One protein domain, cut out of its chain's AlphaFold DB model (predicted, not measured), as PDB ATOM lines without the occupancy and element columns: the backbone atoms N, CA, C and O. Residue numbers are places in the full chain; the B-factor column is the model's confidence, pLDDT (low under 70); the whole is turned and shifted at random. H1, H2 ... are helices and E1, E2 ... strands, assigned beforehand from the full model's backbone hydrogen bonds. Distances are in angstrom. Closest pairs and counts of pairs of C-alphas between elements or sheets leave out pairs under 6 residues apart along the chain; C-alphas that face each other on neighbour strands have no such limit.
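Overview. This is residues 2 to 115 of the 123 residues of the protein "Hypothetical protein" of Coccolithus braarudii (UniProt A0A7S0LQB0). This is a body built mostly of loops, with little regular structure: the short helix H1 lies near its middle, and two separate two-stranded antiparallel ribbons, E1 with E4 and E2 with E3, lie around it. The loop of residues 34 to 57 reaches as far as 29 A from the mean of the C-alphas. The 114 printed residues, with 22 in named elements E1 H1 E2 H2 E3 E4, are mixed and compact, radius of gyration of the C-alphas 15.1 A, spans 48 by 41 by 26 A.

Arrangement. Begin at E1, residues 2 to 4, antiparallel to E4, residues 106 to 108; N 2 and O 108 are 2.9 A apart, within hydrogen-bond range. H1, residues 19 to 22, comes closest to E4 at the C-alphas of Leu 21 and Ala 106, 6.2 A. E2, residues 30 to 33, is antiparallel to E3, residues 94 to 97, with N 31 and O 96 at 2.9 A. H2, residues 58 to 61, is close to H1 but not clearly touching, closest C-alphas Gly 19 and Tyr 61, 6.9 A. Both helices are too short for an O i to N i+4 pair; the one O i to N i+3 pair is within range in H2, not in H1.

Along the chain. Find C-alpha 2 at (227.789, 148.488, 222.223), where E1 begins, and C-alpha 108 at (231.313, 145.196, 224.433), where E4 ends. E3 measures 10.1 A, E2 9.8 A.

Size, cuts and confidence. Thr 42 and His 81 have the farthest C-alphas, 48.3 A apart. The printed part has no cut; the links E1 to H1, E2 to H2 and H2 to E3 are long. Look for pLDDT under 70 at residues 100 to 104 and 112 to 115.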
ATOM      1  N   VAL A   2     227.263 147.320 222.937       81.00
ATOM      2  CA  VAL A   2     227.789 148.488 222.223       81.00
ATOM      3  C   VAL A   2     228.658 147.994 221.075       81.00
ATOM      4  O   VAL A   2     229.518 147.144 221.279       81.00
ATOM      5  N   LYS A   3     228.447 148.542 219.872       84.88
ATOM      6  CA  LYS A   3     229.286 148.297 218.690       84.88
ATOM      7  C   LYS A   3     229.901 149.604 218.219       84.88
ATOM      8  O   LYS A   3     229.208 150.611 218.093       84.88
ATOM      9  N   ILE A   4     231.198 149.574 217.952       86.38
ATOM     10  CA  ILE A   4     231.994 150.741 217.589       86.38
ATOM     11  C   ILE A   4     232.646 150.474 216.246       86.38
ATOM     12  O   ILE A   4     233.399 149.515 216.097       86.38
ATOM     13  N   PHE A   5     232.382 151.359 215.291       86.75
ATOM     14  CA  PHE A   5     232.967 151.323 213.958       86.75
ATOM     15  C   PHE A   5     234.076 152.376 213.880       86.75
ATOM     16  O   PHE A   5     233.821 153.546 214.186       86.75
ATOM     17  N   PRO A   6     235.305 152.009 213.492       86.81
ATOM     18  CA  PRO A   6     236.366 152.971 213.306       86.81
ATOM     19  C   PRO A   6     236.093 153.788 212.036       86.81
ATOM     20  O   PRO A   6     235.669 153.263 211.008       86.81
ATOM     21  N   LEU A   7     236.366 155.093 212.091       87.94
ATOM     22  CA  LEU A   7     236.213 155.991 210.935       87.94
ATOM     23  C   LEU A   7     237.346 155.850 209.904       87.94
ATOM     24  O   LEU A   7     237.292 156.445 208.831       87.94
ATOM     25  N   LYS A   8     238.407 155.122 210.258       85.94
ATOM     26  CA  LYS A   8     239.614 154.898 209.458       85.94
ATOM     27  C   LYS A   8     240.054 153.446 209.614       85.94
ATOM     28  O   LYS A   8     239.614 152.764 210.536       85.94
ATOM     29  N   ASP A   9     240.958 153.003 208.750       84.94
ATOM     30  CA  ASP A   9     241.616 151.710 208.915       84.94
ATOM     31  C   ASP A   9     242.583 151.759 210.105       84.94
ATOM     32  O   ASP A   9     243.707 152.252 210.016       84.94
ATOM     33  N   VAL A  10     242.091 151.308 211.252       86.56
ATOM     34  CA  VAL A  10     242.843 151.292 212.507       86.56
ATOM     35  C   VAL A  10     243.676 150.024 212.680       86.56
ATOM     36  O   VAL A  10     244.649 150.059 213.429       86.56
ATOM     37  N   ALA A  11     243.348 148.947 211.960       81.31
ATOM     38  CA  ALA A  11     244.093 147.688 212.005       81.31
ATOM     39  C   ALA A  11     245.485 147.828 211.362       81.31
ATOM     40  O   ALA A  11     246.419 147.130 211.746       81.31
ATOM     41  N   HIS A  12     245.639 148.773 210.427       83.25
ATOM     42  CA  HIS A  12     246.911 149.090 209.768       83.25
ATOM     43  C   HIS A  12     247.488 150.460 210.172       83.25
ATOM     44  O   HIS A  12     248.301 151.041 209.451       83.25
ATOM     45  N   SER A  13     247.067 151.007 211.316       88.69
ATOM     46  CA  SER A  13     247.608 152.268 211.837       88.69
ATOM     47  C   SER A  13     249.059 152.104 212.307       88.69
ATOM     48  O   SER A  13     249.393 151.122 212.964       88.69
ATOM     49  N   THR A  14     249.916 153.107 212.062       94.75
ATOM     50  CA  THR A  14     251.301 153.159 212.588       94.75
ATOM     51  C   THR A  14     251.349 153.017 214.111       94.75
ATOM     52  O   THR A  14     252.300 152.470 214.675       94.75
ATOM     53  N   VAL A  15     250.314 153.534 214.774       95.56
ATOM     54  CA  VAL A  15     250.049 153.352 216.197       95.56
ATOM     55  C   VAL A  15     248.796 152.503 216.294       95.56
ATOM     56  O   VAL A  15     247.689 153.018 216.104       95.56
ATOM     57  N   ALA A  16     248.962 151.209 216.551       93.44
ATOM     58  CA  ALA A  16     247.824 150.340 216.799       93.44
ATOM     59  C   ALA A  16     247.016 150.875 218.001       93.44
ATOM     60  O   ALA A  16     247.617 151.265 219.015       93.44
ATOM     61  N   PRO A  17     245.675 150.934 217.915       92.50
ATOM     62  CA  PRO A  17     244.861 151.401 219.025       92.50
ATOM     63  C   PRO A  17     245.025 150.504 220.257       92.50
ATOM     64  O   PRO A  17     245.267 149.304 220.161       92.50
ATOM     65  N   HIS A  18     244.867 151.095 221.438       94.38
ATOM     66  CA  HIS A  18     244.875 150.374 222.714       94.38
ATOM     67  C   HIS A  18     243.850 151.000 223.669       94.38
ATOM     68  O   HIS A  18     243.027 151.820 223.255       94.38
ATOM     69  N   GLY A  19     243.861 150.609 224.938       93.94
ATOM     70  CA  GLY A  19     242.773 150.852 225.882       93.94
ATOM     71  C   GLY A  19     241.751 149.716 225.857       93.94
ATOM     72  O   GLY A  19     241.889 148.765 225.089       93.94
ATOM     73  N   LEU A  20     240.703 149.836 226.678       92.31
ATOM     74  CA  LEU A  20     239.695 148.779 226.843       92.31
ATOM     75  C   LEU A  20     239.044 148.366 225.515       92.31
ATOM     76  O   LEU A  20     238.879 147.179 225.262       92.31
ATOM     77  N   LEU A  21     238.745 149.347 224.657       89.81
ATOM     78  CA  LEU A  21     238.104 149.141 223.356       89.81
ATOM     79  C   LEU A  21     239.112 149.083 222.203       89.81
ATOM     80  O   LEU A  21     238.940 148.309 221.274       89.81
ATOM     81  N   GLY A  22     240.166 149.904 222.235       91.19
ATOM     82  CA  GLY A  22     241.094 150.015 221.107       91.19
ATOM     83  C   GLY A  22     241.883 148.731 220.854       91.19
ATOM     84  O   GLY A  22     242.121 148.375 219.704       91.19
ATOM     85  N   GLN A  23     242.224 147.999 221.916       92.19
ATOM     86  CA  GLN A  23     243.019 146.778 221.805       92.19
ATOM     87  C   GLN A  23     242.328 145.660 221.005       92.19
ATOM     88  O   GLN A  23     243.003 144.740 220.563       92.19
ATOM     89  N   THR A  24     241.009 145.725 220.788       89.31
ATOM     90  CA  THR A  24     240.283 144.729 219.983       89.31
ATOM     91  C   THR A  24     240.502 144.906 218.475       89.31
ATOM     92  O   THR A  24     240.042 144.079 217.697       89.31
ATOM     93  N   PHE A  25     241.154 145.991 218.040       89.12
ATOM     94  CA  PHE A  25     241.501 146.254 216.640       89.12
ATOM     95  C   PHE A  25     242.915 145.762 216.302       89.12
ATOM     96  O   PHE A  25     243.729 146.494 215.743       89.12
ATOM     97  N   ASP A  26     243.225 144.524 216.664       88.06
ATOM     98  CA  ASP A  26     244.533 143.898 216.453       88.06
ATOM     99  C   ASP A  26     244.642 143.072 215.164       88.06
ATOM    100  O   ASP A  26     245.742 142.685 214.773       88.06
ATOM    101  N   GLY A  27     243.519 142.847 214.476       85.25
ATOM    102  CA  GLY A  27     243.478 142.300 213.118       85.25
ATOM    103  C   GLY A  27     243.824 140.812 213.008       85.25
ATOM    104  O   GLY A  27     244.002 140.306 211.897       85.25
ATOM    105  N   ASP A  28     243.902 140.092 214.126       86.62
ATOM    106  CA  ASP A  28     244.286 138.678 214.133       86.62
ATOM    107  C   ASP A  28     243.110 137.716 213.875       86.62
ATOM    108  O   ASP A  28     243.319 136.538 213.576       86.62
ATOM    109  N   GLY A  29     241.874 138.229 213.917       86.69
ATOM    110  CA  GLY A  29     240.651 137.449 213.716       86.69
ATOM    111  C   GLY A  29     240.280 136.569 214.915       86.69
ATOM    112  O   GLY A  29     239.517 135.611 214.752       86.69
ATOM    113  N   ILE A  30     240.811 136.870 216.104       88.81
ATOM    114  CA  ILE A  30     240.572 136.137 217.345       88.81
ATOM    115  C   ILE A  30     239.781 137.010 218.325       88.81
ATOM    116  O   ILE A  30     240.285 137.960 218.929       88.81
ATOM    117  N   ALA A  31     238.527 136.623 218.551       89.44
ATOM    118  CA  ALA A  31     237.768 137.116 219.689       89.44
ATOM    119  C   ALA A  31     238.251 136.410 220.960       89.44
ATOM    120  O   ALA A  31     238.562 135.215 220.942       89.44
ATOM    121  N   VAL A  32     238.317 137.152 222.062       92.31
ATOM    122  CA  VAL A  32     238.676 136.611 223.373       92.31
ATOM    123  C   VAL A  32     237.574 136.981 224.347       92.31
ATOM    124  O   VAL A  32     237.355 138.163 224.593       92.31
ATOM    125  N   ASP A  33     236.891 135.977 224.883       92.19
ATOM    126  CA  ASP A  33     235.853 136.174 225.888       92.19
ATOM    127  C   ASP A  33     236.513 136.190 227.276       92.19
ATOM    128  O   ASP A  33     237.265 135.276 227.643       92.19
ATOM    129  N   GLY A  34     236.287 137.276 228.014       93.88
ATOM    130  CA  GLY A  34     236.884 137.517 229.325       93.88
ATOM    131  C   GLY A  34     236.062 136.919 230.460       93.88
ATOM    132  O   GLY A  34     235.023 136.299 230.245       93.88
ATOM    133  N   ALA A  35     236.533 137.116 231.685       93.75
ATOM    134  CA  ALA A  35     235.781 136.749 232.874       93.75
ATOM    135  C   ALA A  35     234.472 137.555 232.967       93.75
ATOM    136  O   ALA A  35     234.478 138.772 232.767       93.75
ATOM    137  N   LEU A  36     233.390 136.864 233.332       91.75
ATOM    138  CA  LEU A  36     232.067 137.431 233.605       91.75
ATOM    139  C   LEU A  36     231.764 137.330 235.105       91.75
ATOM    140  O   LEU A  36     232.239 136.409 235.781       91.75
ATOM    141  N   ASP A  37     230.983 138.270 235.624       90.25
ATOM    142  CA  ASP A  37     230.450 138.213 236.981       90.25
ATOM    143  C   ASP A  37     229.210 137.294 237.052       90.25
ATOM    144  O   ASP A  37     228.477 137.107 236.082       90.25
ATOM    145  N   ASP A  38     228.965 136.699 238.225       87.31
ATOM    146  CA  ASP A  38     227.744 135.930 238.494       87.31
ATOM    147  C   ASP A  38     226.674 136.842 239.109       87.31
ATOM    148  O   ASP A  38     226.789 137.289 240.254       87.31
ATOM    149  N   TYR A  39     225.619 137.097 238.337       86.56
ATOM    150  CA  TYR A  39     224.505 137.965 238.718       86.56
ATOM    151  C   TYR A  39     223.318 137.216 239.349       86.56
ATOM    152  O   TYR A  39     222.255 137.802 239.539       86.56
ATOM    153  N   SER A  40     223.461 135.931 239.692       86.56
ATOM    154  CA  SER A  40     222.366 135.124 240.258       86.56
ATOM    155  C   SER A  40     222.058 135.406 241.740       86.56
ATOM    156  O   SER A  40     221.006 135.004 242.244       86.56
ATOM    157  N   GLY A  41     222.957 136.091 242.454       84.94
ATOM    158  CA  GLY A  41     222.828 136.389 243.884       84.94
ATOM    159  C   GLY A  41     221.933 137.593 244.210       84.94
ATOM    160  O   GLY A  41     221.776 138.517 243.420       84.94
ATOM    161  N   THR A  42     221.395 137.637 245.435       87.19
ATOM    162  CA  THR A  42     220.639 138.800 245.955       87.19
ATOM    163  C   THR A  42     221.521 140.020 246.245       87.19
ATOM    164  O   THR A  42     221.028 141.145 246.280       87.19
ATOM    165  N   LEU A  43     222.822 139.802 246.446       88.25
ATOM    166  CA  LEU A  43     223.861 140.824 246.519       88.25
ATOM    167  C   LEU A  43     224.952 140.453 245.515       88.25
ATOM    168  O   LEU A  43     225.600 139.417 245.668       88.25
ATOM    169  N   VAL A  44     225.166 141.312 244.522       85.31
ATOM    170  CA  VAL A  44     226.197 141.131 243.497       85.31
ATOM    171  C   VAL A  44     227.308 142.148 243.726       85.31
ATOM    172  O   VAL A  44     227.054 143.350 243.811       85.31
ATOM    173  N   VAL A  45     228.543 141.660 243.835       87.69
ATOM    174  CA  VAL A  45     229.757 142.484 243.855       87.69
ATOM    175  C   VAL A  45     230.516 142.205 242.568       87.69
ATOM    176  O   VAL A  45     231.000 141.090 242.379       87.69
ATOM    177  N   THR A  46     230.611 143.210 241.702       88.12
ATOM    178  CA  THR A  46     231.310 143.087 240.421       88.12
ATOM    179  C   THR A  46     232.820 143.044 240.630       88.12
ATOM    180  O   THR A  46     233.381 143.809 241.421       88.12
ATOM    181  N   LYS A  47     233.489 142.117 239.946       89.75
ATOM    182  CA  LYS A  47     234.937 141.899 240.068       89.75
ATOM    183  C   LYS A  47     235.594 141.412 238.782       89.75
ATOM    184  O   LYS A  47     236.795 141.612 238.639       89.75
ATOM    185  N   ALA A  48     234.853 140.769 237.882       91.69
ATOM    186  CA  ALA A  48     235.430 140.054 236.750       91.69
ATOM    187  C   ALA A  48     236.032 140.992 235.696       91.69
ATOM    188  O   ALA A  48     237.118 140.724 235.187       91.69
ATOM    189  N   MET A  49     235.351 142.109 235.406       92.06
ATOM    190  CA  MET A  49     235.844 143.215 234.569       92.06
ATOM    191  C   MET A  49     236.408 142.794 233.194       92.06
ATOM    192  O   MET A  49     237.257 143.495 232.638       92.06
ATOM    193  N   GLY A  50     235.972 141.656 232.641       91.94
ATOM    194  CA  GLY A  50     236.481 141.130 231.373       91.94
ATOM    195  C   GLY A  50     237.950 140.691 231.415       91.94
ATOM    196  O   GLY A  50     238.593 140.604 230.363       91.94
ATOM    197  N   GLU A  51     238.516 140.428 232.600       95.25
ATOM    198  CA  GLU A  51     239.904 139.979 232.723       95.25
ATOM    199  C   GLU A  51     240.154 138.697 231.919       95.25
ATOM    200  O   GLU A  51     239.289 137.834 231.764       95.25
ATOM    201  N   GLY A  52     241.352 138.599 231.346       95.81
ATOM    202  CA  GLY A  52     241.713 137.544 230.403       95.81
ATOM    203  C   GLY A  52     241.383 137.856 228.941       95.81
ATOM    204  O   GLY A  52     242.048 137.290 228.077       95.81
ATOM    205  N   ALA A  53     240.451 138.769 228.639       95.31
ATOM    206  CA  ALA A  53     240.245 139.292 227.277       95.31
ATOM    207  C   ALA A  53     241.053 140.562 226.971       95.31
ATOM    208  O   ALA A  53     241.344 140.859 225.809       95.31
ATOM    209  N   ILE A  54     241.425 141.296 228.018       95.38
ATOM    210  CA  ILE A  54     242.220 142.523 227.948       95.38
ATOM    211  C   ILE A  54     243.694 142.244 228.253       95.38
ATOM    212  O   ILE A  54     244.020 141.304 228.977       95.38
ATOM    213  N   GLU A  55     244.598 143.072 227.732       95.50
ATOM    214  CA  GLU A  55     246.008 143.014 228.114       95.50
ATOM    215  C   GLU A  55     246.205 143.578 229.533       95.50
ATOM    216  O   GLU A  55     245.883 144.726 229.821       95.50
ATOM    217  N   GLY A  56     246.754 142.780 230.450       95.19
ATOM    218  CA  GLY A  56     246.867 143.169 231.859       95.19
ATOM    219  C   GLY A  56     245.560 143.001 232.635       95.19
ATOM    220  O   GLY A  56     244.816 142.051 232.410       95.19
ATOM    221  N   VAL A  57     245.324 143.901 233.591       95.62
ATOM    222  CA  VAL A  57     244.181 143.862 234.526       95.62
ATOM    223  C   VAL A  57     243.418 145.183 234.513       95.62
ATOM    224  O   VAL A  57     243.957 146.204 234.090       95.62
ATOM    225  N   ALA A  58     242.187 145.210 235.028       94.25
ATOM    226  CA  ALA A  58     241.357 146.423 235.019       94.25
ATOM    227  C   ALA A  58     242.026 147.634 235.709       94.25
ATOM    228  O   ALA A  58     241.816 148.780 235.310       94.25
ATOM    229  N   GLU A  59     242.870 147.389 236.719       95.50
ATOM    230  CA  GLU A  59     243.656 148.426 237.405       95.50
ATOM    231  C   GLU A  59     244.614 149.169 236.461       95.50
ATOM    232  O   GLU A  59     244.769 150.383 236.580       95.50
ATOM    233  N   ASP A  60     245.201 148.471 235.482       97.00
ATOM    234  CA  ASP A  60     246.188 149.031 234.549       97.00
ATOM    235  C   ASP A  60     245.595 150.128 233.636       97.00
ATOM    236  O   ASP A  60     246.338 150.899 233.019       97.00
ATOM    237  N   TYR A  61     244.262 150.204 233.555       95.25
ATOM    238  CA  TYR A  61     243.500 151.149 232.734       95.25
ATOM    239  C   TYR A  61     242.855 152.282 233.541       95.25
ATOM    240  O   TYR A  61     242.160 153.126 232.969       95.25
ATOM    241  N   LYS A  62     243.047 152.326 234.865       94.00
ATOM    242  CA  LYS A  62     242.450 153.376 235.696       94.00
ATOM    243  C   LYS A  62     243.124 154.721 235.463       94.00
ATOM    244  O   LYS A  62     244.347 154.835 235.452       94.00
ATOM    245  N   LEU A  63     242.295 155.755 235.352       94.50
ATOM    246  CA  LEU A  63     242.746 157.141 235.293       94.50
ATOM    247  C   LEU A  63     242.891 157.731 236.709       94.50
ATOM    248  O   LEU A  63     242.132 157.358 237.616       94.50
ATOM    249  N   PRO A  64     243.805 158.695 236.917       93.56
ATOM    250  CA  PRO A  64     243.885 159.464 238.154       93.56
ATOM    251  C   PRO A  64     242.553 160.152 238.484       93.56
ATOM    252  O   PRO A  64     242.040 160.956 237.707       93.56
ATOM    253  N   ARG A  65     241.999 159.886 239.673       92.69
ATOM    254  CA  ARG A  65     240.680 160.416 240.081       92.69
ATOM    255  C   ARG A  65     240.604 161.945 240.118       92.69
ATOM    256  O   ARG A  65     239.528 162.506 239.962       92.69
ATOM    257  N   ASN A  66     241.729 162.612 240.351       96.00
ATOM    258  CA  ASN A  66     241.831 164.068 240.405       96.00
ATOM    259  C   ASN A  66     242.018 164.722 239.023       96.00
ATOM    260  O   ASN A  66     242.033 165.947 238.945       96.00
ATOM    261  N   ILE A  67     242.174 163.937 237.949       95.06
ATOM    262  CA  ILE A  67     242.390 164.428 236.583       95.06
ATOM    263  C   ILE A  67     241.498 163.611 235.626       95.06
ATOM    264  O   ILE A  67     241.977 162.687 234.971       95.06
ATOM    265  N   PRO A  68     240.193 163.931 235.521       87.00
ATOM    266  CA  PRO A  68     239.213 163.103 234.803       87.00
ATOM    267  C   PRO A  68     239.476 162.958 233.295       87.00
ATOM    268  O   PRO A  68     238.953 162.042 232.673       87.00
ATOM    269  N   PHE A  69     240.297 163.838 232.715       91.94
ATOM    270  CA  PHE A  69     240.702 163.803 231.305       91.94
ATOM    271  C   PHE A  69     242.164 163.389 231.117       91.94
ATOM    272  O   PHE A  69     242.765 163.673 230.084       91.94
ATOM    273  N   SER A  70     242.768 162.773 232.134       94.75
ATOM    274  CA  SER A  70     244.119 162.243 232.009       94.75
ATOM    275  C   SER A  70     244.164 161.187 230.911       94.75
ATOM    276  O   SER A  70     243.290 160.333 230.797       94.75
ATOM    277  N   THR A  71     245.230 161.229 230.129       94.75
ATOM    278  CA  THR A  71     245.573 160.204 229.145       94.75
ATOM    279  C   THR A  71     246.542 159.174 229.724       94.75
ATOM    280  O   THR A  71     247.031 158.306 229.007       94.75
ATOM    281  N   THR A  72     246.850 159.266 231.019       94.19
ATOM    282  CA  THR A  72     247.851 158.444 231.691       94.19
ATOM    283  C   THR A  72     247.220 157.176 232.252       94.19
ATOM    284  O   THR A  72     246.470 157.212 233.223       94.19
ATOM    285  N   PHE A  73     247.584 156.052 231.647       95.19
ATOM    286  CA  PHE A  73     247.366 154.687 232.123       95.19
ATOM    287  C   PHE A  73     248.442 153.793 231.487       95.19
ATOM    288  O   PHE A  73     249.121 154.223 230.550       95.19
ATOM    289  N   LYS A  74     248.638 152.565 231.976       95.81
ATOM    290  CA  LYS A  74     249.806 151.733 231.619       95.81
ATOM    291  C   LYS A  74     249.962 151.492 230.116       95.81
ATOM    292  O   LYS A  74     251.076 151.525 229.605       95.81
ATOM    293  N   TYR A  75     248.847 151.278 229.421       95.12
ATOM    294  CA  TYR A  75     248.816 150.991 227.984       95.12
ATOM    295  C   TYR A  75     248.431 152.203 227.126       95.12
ATOM    296  O   TYR A  75     247.915 152.054 226.017       95.12
ATOM    297  N   THR A  76     248.647 153.417 227.638       95.31
ATOM    298  CA  THR A  76     248.359 154.636 226.887       95.31
ATOM    299  C   THR A  76     249.128 154.689 225.569       95.31
ATOM    300  O   THR A  76     250.300 154.320 225.482       95.31
ATOM    301  N   ARG A  77     248.443 155.145 224.519       95.62
ATOM    302  CA  ARG A  77     249.023 155.405 223.190       95.62
ATOM    303  C   ARG A  77     248.960 156.882 222.809       95.62
ATOM    304  O   ARG A  77     249.254 157.232 221.670       95.62
ATOM    305  N   PHE A  78     248.567 157.742 223.745       94.19
ATOM    306  CA  PHE A  78     248.599 159.183 223.533       94.19
ATOM    307  C   PHE A  78     250.050 159.641 223.345       94.19
ATOM    308  O   PHE A  78     250.944 159.166 224.041       94.19
ATOM    309  N   ASP A  79     250.270 160.517 222.363       93.88
ATOM    310  CA  ASP A  79     251.579 161.073 221.980       93.88
ATOM    311  C   ASP A  79     252.650 160.045 221.557       93.88
ATOM    312  O   ASP A  79     253.830 160.370 221.424       93.88
ATOM    313  N   VAL A  80     252.250 158.801 221.285       96.19
ATOM    314  CA  VAL A  80     253.137 157.765 220.746       96.19
ATOM    315  C   VAL A  80     253.177 157.860 219.219       96.19
ATOM    316  O   VAL A  80     252.152 158.058 218.575       96.19
ATOM    317  N   HIS A  81     254.358 157.684 218.617       95.94
ATOM    318  CA  HIS A  81     254.537 157.750 217.157       95.94
ATOM    319  C   HIS A  81     254.460 156.390 216.448       95.94
ATOM    320  O   HIS A  81     254.203 156.347 215.247       95.94
ATOM    321  N   SER A  82     254.677 155.284 217.166       95.88
ATOM    322  CA  SER A  82     254.464 153.929 216.652       95.88
ATOM    323  C   SER A  82     254.183 152.943 217.783       95.88
ATOM    324  O   SER A  82     254.763 153.052 218.864       95.88
ATOM    325  N   ALA A  83     253.290 151.985 217.541       95.62
ATOM    326  CA  ALA A  83     252.976 150.919 218.483       95.62
ATOM    327  C   ALA A  83     252.441 149.682 217.758       95.62
ATOM    328  O   ALA A  83     251.651 149.808 216.824       95.62
ATOM    329  N   LEU A  84     252.835 148.505 218.243       94.19
ATOM    330  CA  LEU A  84     252.280 147.230 217.797       94.19
ATOM    331  C   LEU A  84     250.892 146.979 218.424       94.19
ATOM    332  O   LEU A  84     250.618 147.510 219.511       94.19
ATOM    333  N   PRO A  85     250.038 146.169 217.767       92.81
ATOM    334  CA  PRO A  85     248.805 145.653 218.360       92.81
ATOM    335  C   PRO A  85     249.036 144.850 219.649       92.81
ATOM    336  O   PRO A  85     250.173 144.520 219.991       92.81
ATOM    337  N   ARG A  86     247.951 144.528 220.371       92.94
ATOM    338  CA  ARG A  86     248.028 143.631 221.538       92.94
ATOM    339  C   ARG A  86     248.503 142.237 221.119       92.94
ATOM    340  O   ARG A  86     248.256 141.780 220.008       92.94
ATOM    341  N   GLU A  87     249.114 141.530 222.059       91.50
ATOM    342  CA  GLU A  87     249.575 140.157 221.859       91.50
ATOM    343  C   GLU A  87     248.522 139.158 222.361       91.50
ATOM    344  O   GLU A  87     248.523 138.773 223.533       91.50
ATOM    345  N   THR A  88     247.629 138.695 221.484       91.62
ATOM    346  CA  THR A  88     246.532 137.769 221.846       91.62
ATOM    347  C   THR A  88     246.992 136.433 222.403       91.62
ATOM    348  O   THR A  88     246.281 135.803 223.191       91.62
ATOM    349  N   SER A  89     248.208 136.000 222.072       91.62
ATOM    350  CA  SER A  89     248.816 134.803 222.657       91.62
ATOM    351  C   SER A  89     248.959 134.889 224.185       91.62
ATOM    352  O   SER A  89     248.850 133.862 224.854       91.62
ATOM    353  N   LYS A  90     249.128 136.099 224.739       93.69
ATOM    354  CA  LYS A  90     249.288 136.355 226.182       93.69
ATOM    355  C   LYS A  90     247.966 136.428 226.942       93.69
ATOM    356  O   LYS A  90     247.971 136.496 228.167       93.69
ATOM    357  N   LEU A  91     246.846 136.421 226.226       95.94
ATOM    358  CA  LEU A  91     245.517 136.496 226.813       95.94
ATOM    359  C   LEU A  91     245.032 135.123 227.260       95.94
ATOM    360  O   LEU A  91     245.261 134.114 226.581       95.94
ATOM    361  N   THR A  92     244.360 135.098 228.408       96.88
ATOM    362  CA  THR A  92     243.955 133.871 229.108       96.88
ATOM    363  C   THR A  92     242.470 133.550 228.961       96.88
ATOM    364  O   THR A  92     242.059 132.461 229.353       96.88
ATOM    365  N   GLY A  93     241.677 134.471 228.409       95.62
ATOM    366  CA  GLY A  93     240.261 134.266 228.124       95.62
ATOM    367  C   GLY A  93     240.015 133.225 227.028       95.62
ATOM    368  O   GLY A  93     240.941 132.744 226.362       95.62
ATOM    369  N   VAL A  94     238.746 132.872 226.834       95.88
ATOM    370  CA  VAL A  94     238.343 131.861 225.850       95.88
ATOM    371  C   VAL A  94     238.520 132.430 224.447       95.88
ATOM    372  O   VAL A  94     237.903 133.426 224.086       95.88
ATOM    373  N   LYS A  95     239.375 131.796 223.642       93.38
ATOM    374  CA  LYS A  95     239.682 132.239 222.280       93.38
ATOM    375  C   LYS A  95     238.706 131.625 221.288       93.38
ATOM    376  O   LYS A  95     238.568 130.404 221.225       93.38
ATOM    377  N   ARG A  96     238.091 132.465 220.460       91.25
ATOM    378  CA  ARG A  96     237.215 132.053 219.363       91.25
ATOM    379  C   ARG A  96     237.729 132.625 218.053       91.25
ATOM    380  O   ARG A  96     237.932 133.830 217.922       91.25
ATOM    381  N   ASN A  97     237.921 131.750 217.071       88.75
ATOM    382  CA  ASN A  97     238.202 132.187 215.711       88.75
ATOM    383  C   ASN A  97     236.906 132.738 215.110       88.75
ATOM    384  O   ASN A  97     235.930 132.006 214.961       88.75
ATOM    385  N   VAL A  98     236.900 134.027 214.798       84.19
ATOM    386  CA  VAL A  98     235.717 134.745 214.304       84.19
ATOM    387  C   VAL A  98     235.808 135.058 212.811       84.19
ATOM    388  O   VAL A  98     234.889 135.643 212.242       84.19
ATOM    389  N   GLY A  99     236.865 134.574 212.147       71.62
ATOM    390  CA  GLY A  99     237.056 134.729 210.709       71.62
ATOM    391  C   GLY A  99     237.360 136.171 210.289       71.62
ATOM    392  O   GLY A  99     237.274 137.096 211.083       71.62
ATOM    393  N   SER A 100     237.748 136.324 209.016       60.09
ATOM    394  CA  SER A 100     238.154 137.561 208.320       60.09
ATOM    395  C   SER A 100     239.083 138.508 209.097       60.09
ATOM    396  O   SER A 100     238.682 139.184 210.035       60.09
ATOM    397  N   LYS A 101     240.315 138.670 208.589       55.50
ATOM    398  CA  LYS A 101     241.400 139.552 209.084       55.50
ATOM    399  C   LYS A 101     241.074 141.058 209.187       55.50
ATOM    400  O   LYS A 101     241.972 141.875 209.344       55.50
ATOM    401  N   VAL A 102     239.810 141.450 209.076       55.69
ATOM    402  CA  VAL A 102     239.345 142.828 209.227       55.69
ATOM    403  C   VAL A 102     237.977 142.793 209.910       55.69
ATOM    404  O   VAL A 102     236.949 143.052 209.285       55.69
ATOM    405  N   LEU A 103     237.933 142.440 211.197       56.09
ATOM    406  CA  LEU A 103     236.783 142.826 212.008       56.09
ATOM    407  C   LEU A 103     236.845 144.341 212.186       56.09
ATOM    408  O   LEU A 103     237.638 144.885 212.946       56.09
ATOM    409  N   SER A 104     236.007 145.028 211.420       65.81
ATOM    410  CA  SER A 104     235.874 146.482 211.398       65.81
ATOM    411  C   SER A 104     235.046 147.010 212.570       65.81
ATOM    412  O   SER A 104     234.553 148.132 212.513       65.81
ATOM    413  N   THR A 105     234.873 146.228 213.639       75.38
ATOM    414  CA  THR A 105     234.107 146.647 214.813       75.38
ATOM    415  C   THR A 105     234.747 146.194 216.110       75.38
ATOM    416  O   THR A 105     235.028 145.010 216.270       75.38
ATOM    417  N   ALA A 106     234.873 147.115 217.060       80.25
ATOM    418  CA  ALA A 106     235.036 146.780 218.469       80.25
ATOM    419  C   ALA A 106     233.652 146.630 219.106       80.25
ATOM    420  O   ALA A 106     232.705 147.322 218.714       80.25
ATOM    421  N   GLY A 107     233.531 145.745 220.087       76.81
ATOM    422  CA  GLY A 107     232.277 145.512 220.789       76.81
ATOM    423  C   GLY A 107     232.487 145.290 222.276       76.81
ATOM    424  O   GLY A 107     233.548 144.841 222.699       76.81
ATOM    425  N   ALA A 108     231.457 145.617 223.049       79.44
ATOM    426  CA  ALA A 108     231.313 145.196 224.433       79.44
ATOM    427  C   ALA A 108     229.893 144.657 224.615       79.44
ATOM    428  O   ALA A 108     228.911 145.342 224.296       79.44
ATOM    429  N   GLU A 109     229.806 143.424 225.093       82.62
ATOM    430  CA  GLU A 109     228.559 142.741 225.433       82.62
ATOM    431  C   GLU A 109     228.469 142.662 226.957       82.62
ATOM    432  O   GLU A 109     229.494 142.569 227.634       82.62
ATOM    433  N   GLY A 110     227.255 142.814 227.485       73.75
ATOM    434  CA  GLY A 110     227.012 142.708 228.918       73.75
ATOM    435  C   GLY A 110     226.920 141.251 229.361       73.75
ATOM    436  O   GLY A 110     226.568 140.365 228.584       73.75
ATOM    437  N   ASP A 111     227.199 141.016 230.637       74.69
ATOM    438  CA  ASP A 111     227.152 139.694 231.268       74.69
ATOM    439  C   ASP A 111     225.714 139.134 231.386       74.69
ATOM    440  O   ASP A 111     225.517 137.970 231.723       74.69
ATOM    441  N   ASP A 112     224.697 139.955 231.101       67.62
ATOM    442  CA  ASP A 112     223.279 139.590 231.056       67.62
ATOM    443  C   ASP A 112     222.881 138.820 229.782       67.62
ATOM    444  O   ASP A 112     221.757 138.318 229.685       67.62
ATOM    445  N   VAL A 113     223.801 138.674 228.824       56.53
ATOM    446  CA  VAL A 113     223.604 137.850 227.630       56.53
ATOM    447  C   VAL A 113     223.981 136.394 227.951       56.53
ATOM    448  O   VAL A 113     225.140 136.117 228.266       56.53
ATOM    449  N   PRO A 114     223.053 135.420 227.838       47.31
ATOM    450  CA  PRO A 114     223.401 134.010 227.952       47.31
ATOM    451  C   PRO A 114     224.425 133.679 226.868       47.31
ATOM    452  O   PRO A 114     224.122 133.739 225.674       47.31
ATOM    453  N   THR A 115     225.654 133.350 227.259       48.38
ATOM    454  CA  THR A 115     226.677 132.950 226.298       48.38
ATOM    455  C   THR A 115     226.194 131.710 225.546       48.38
ATOM    456  O   THR A 115     225.907 130.668 226.136       48.38
TER     457      THR A 115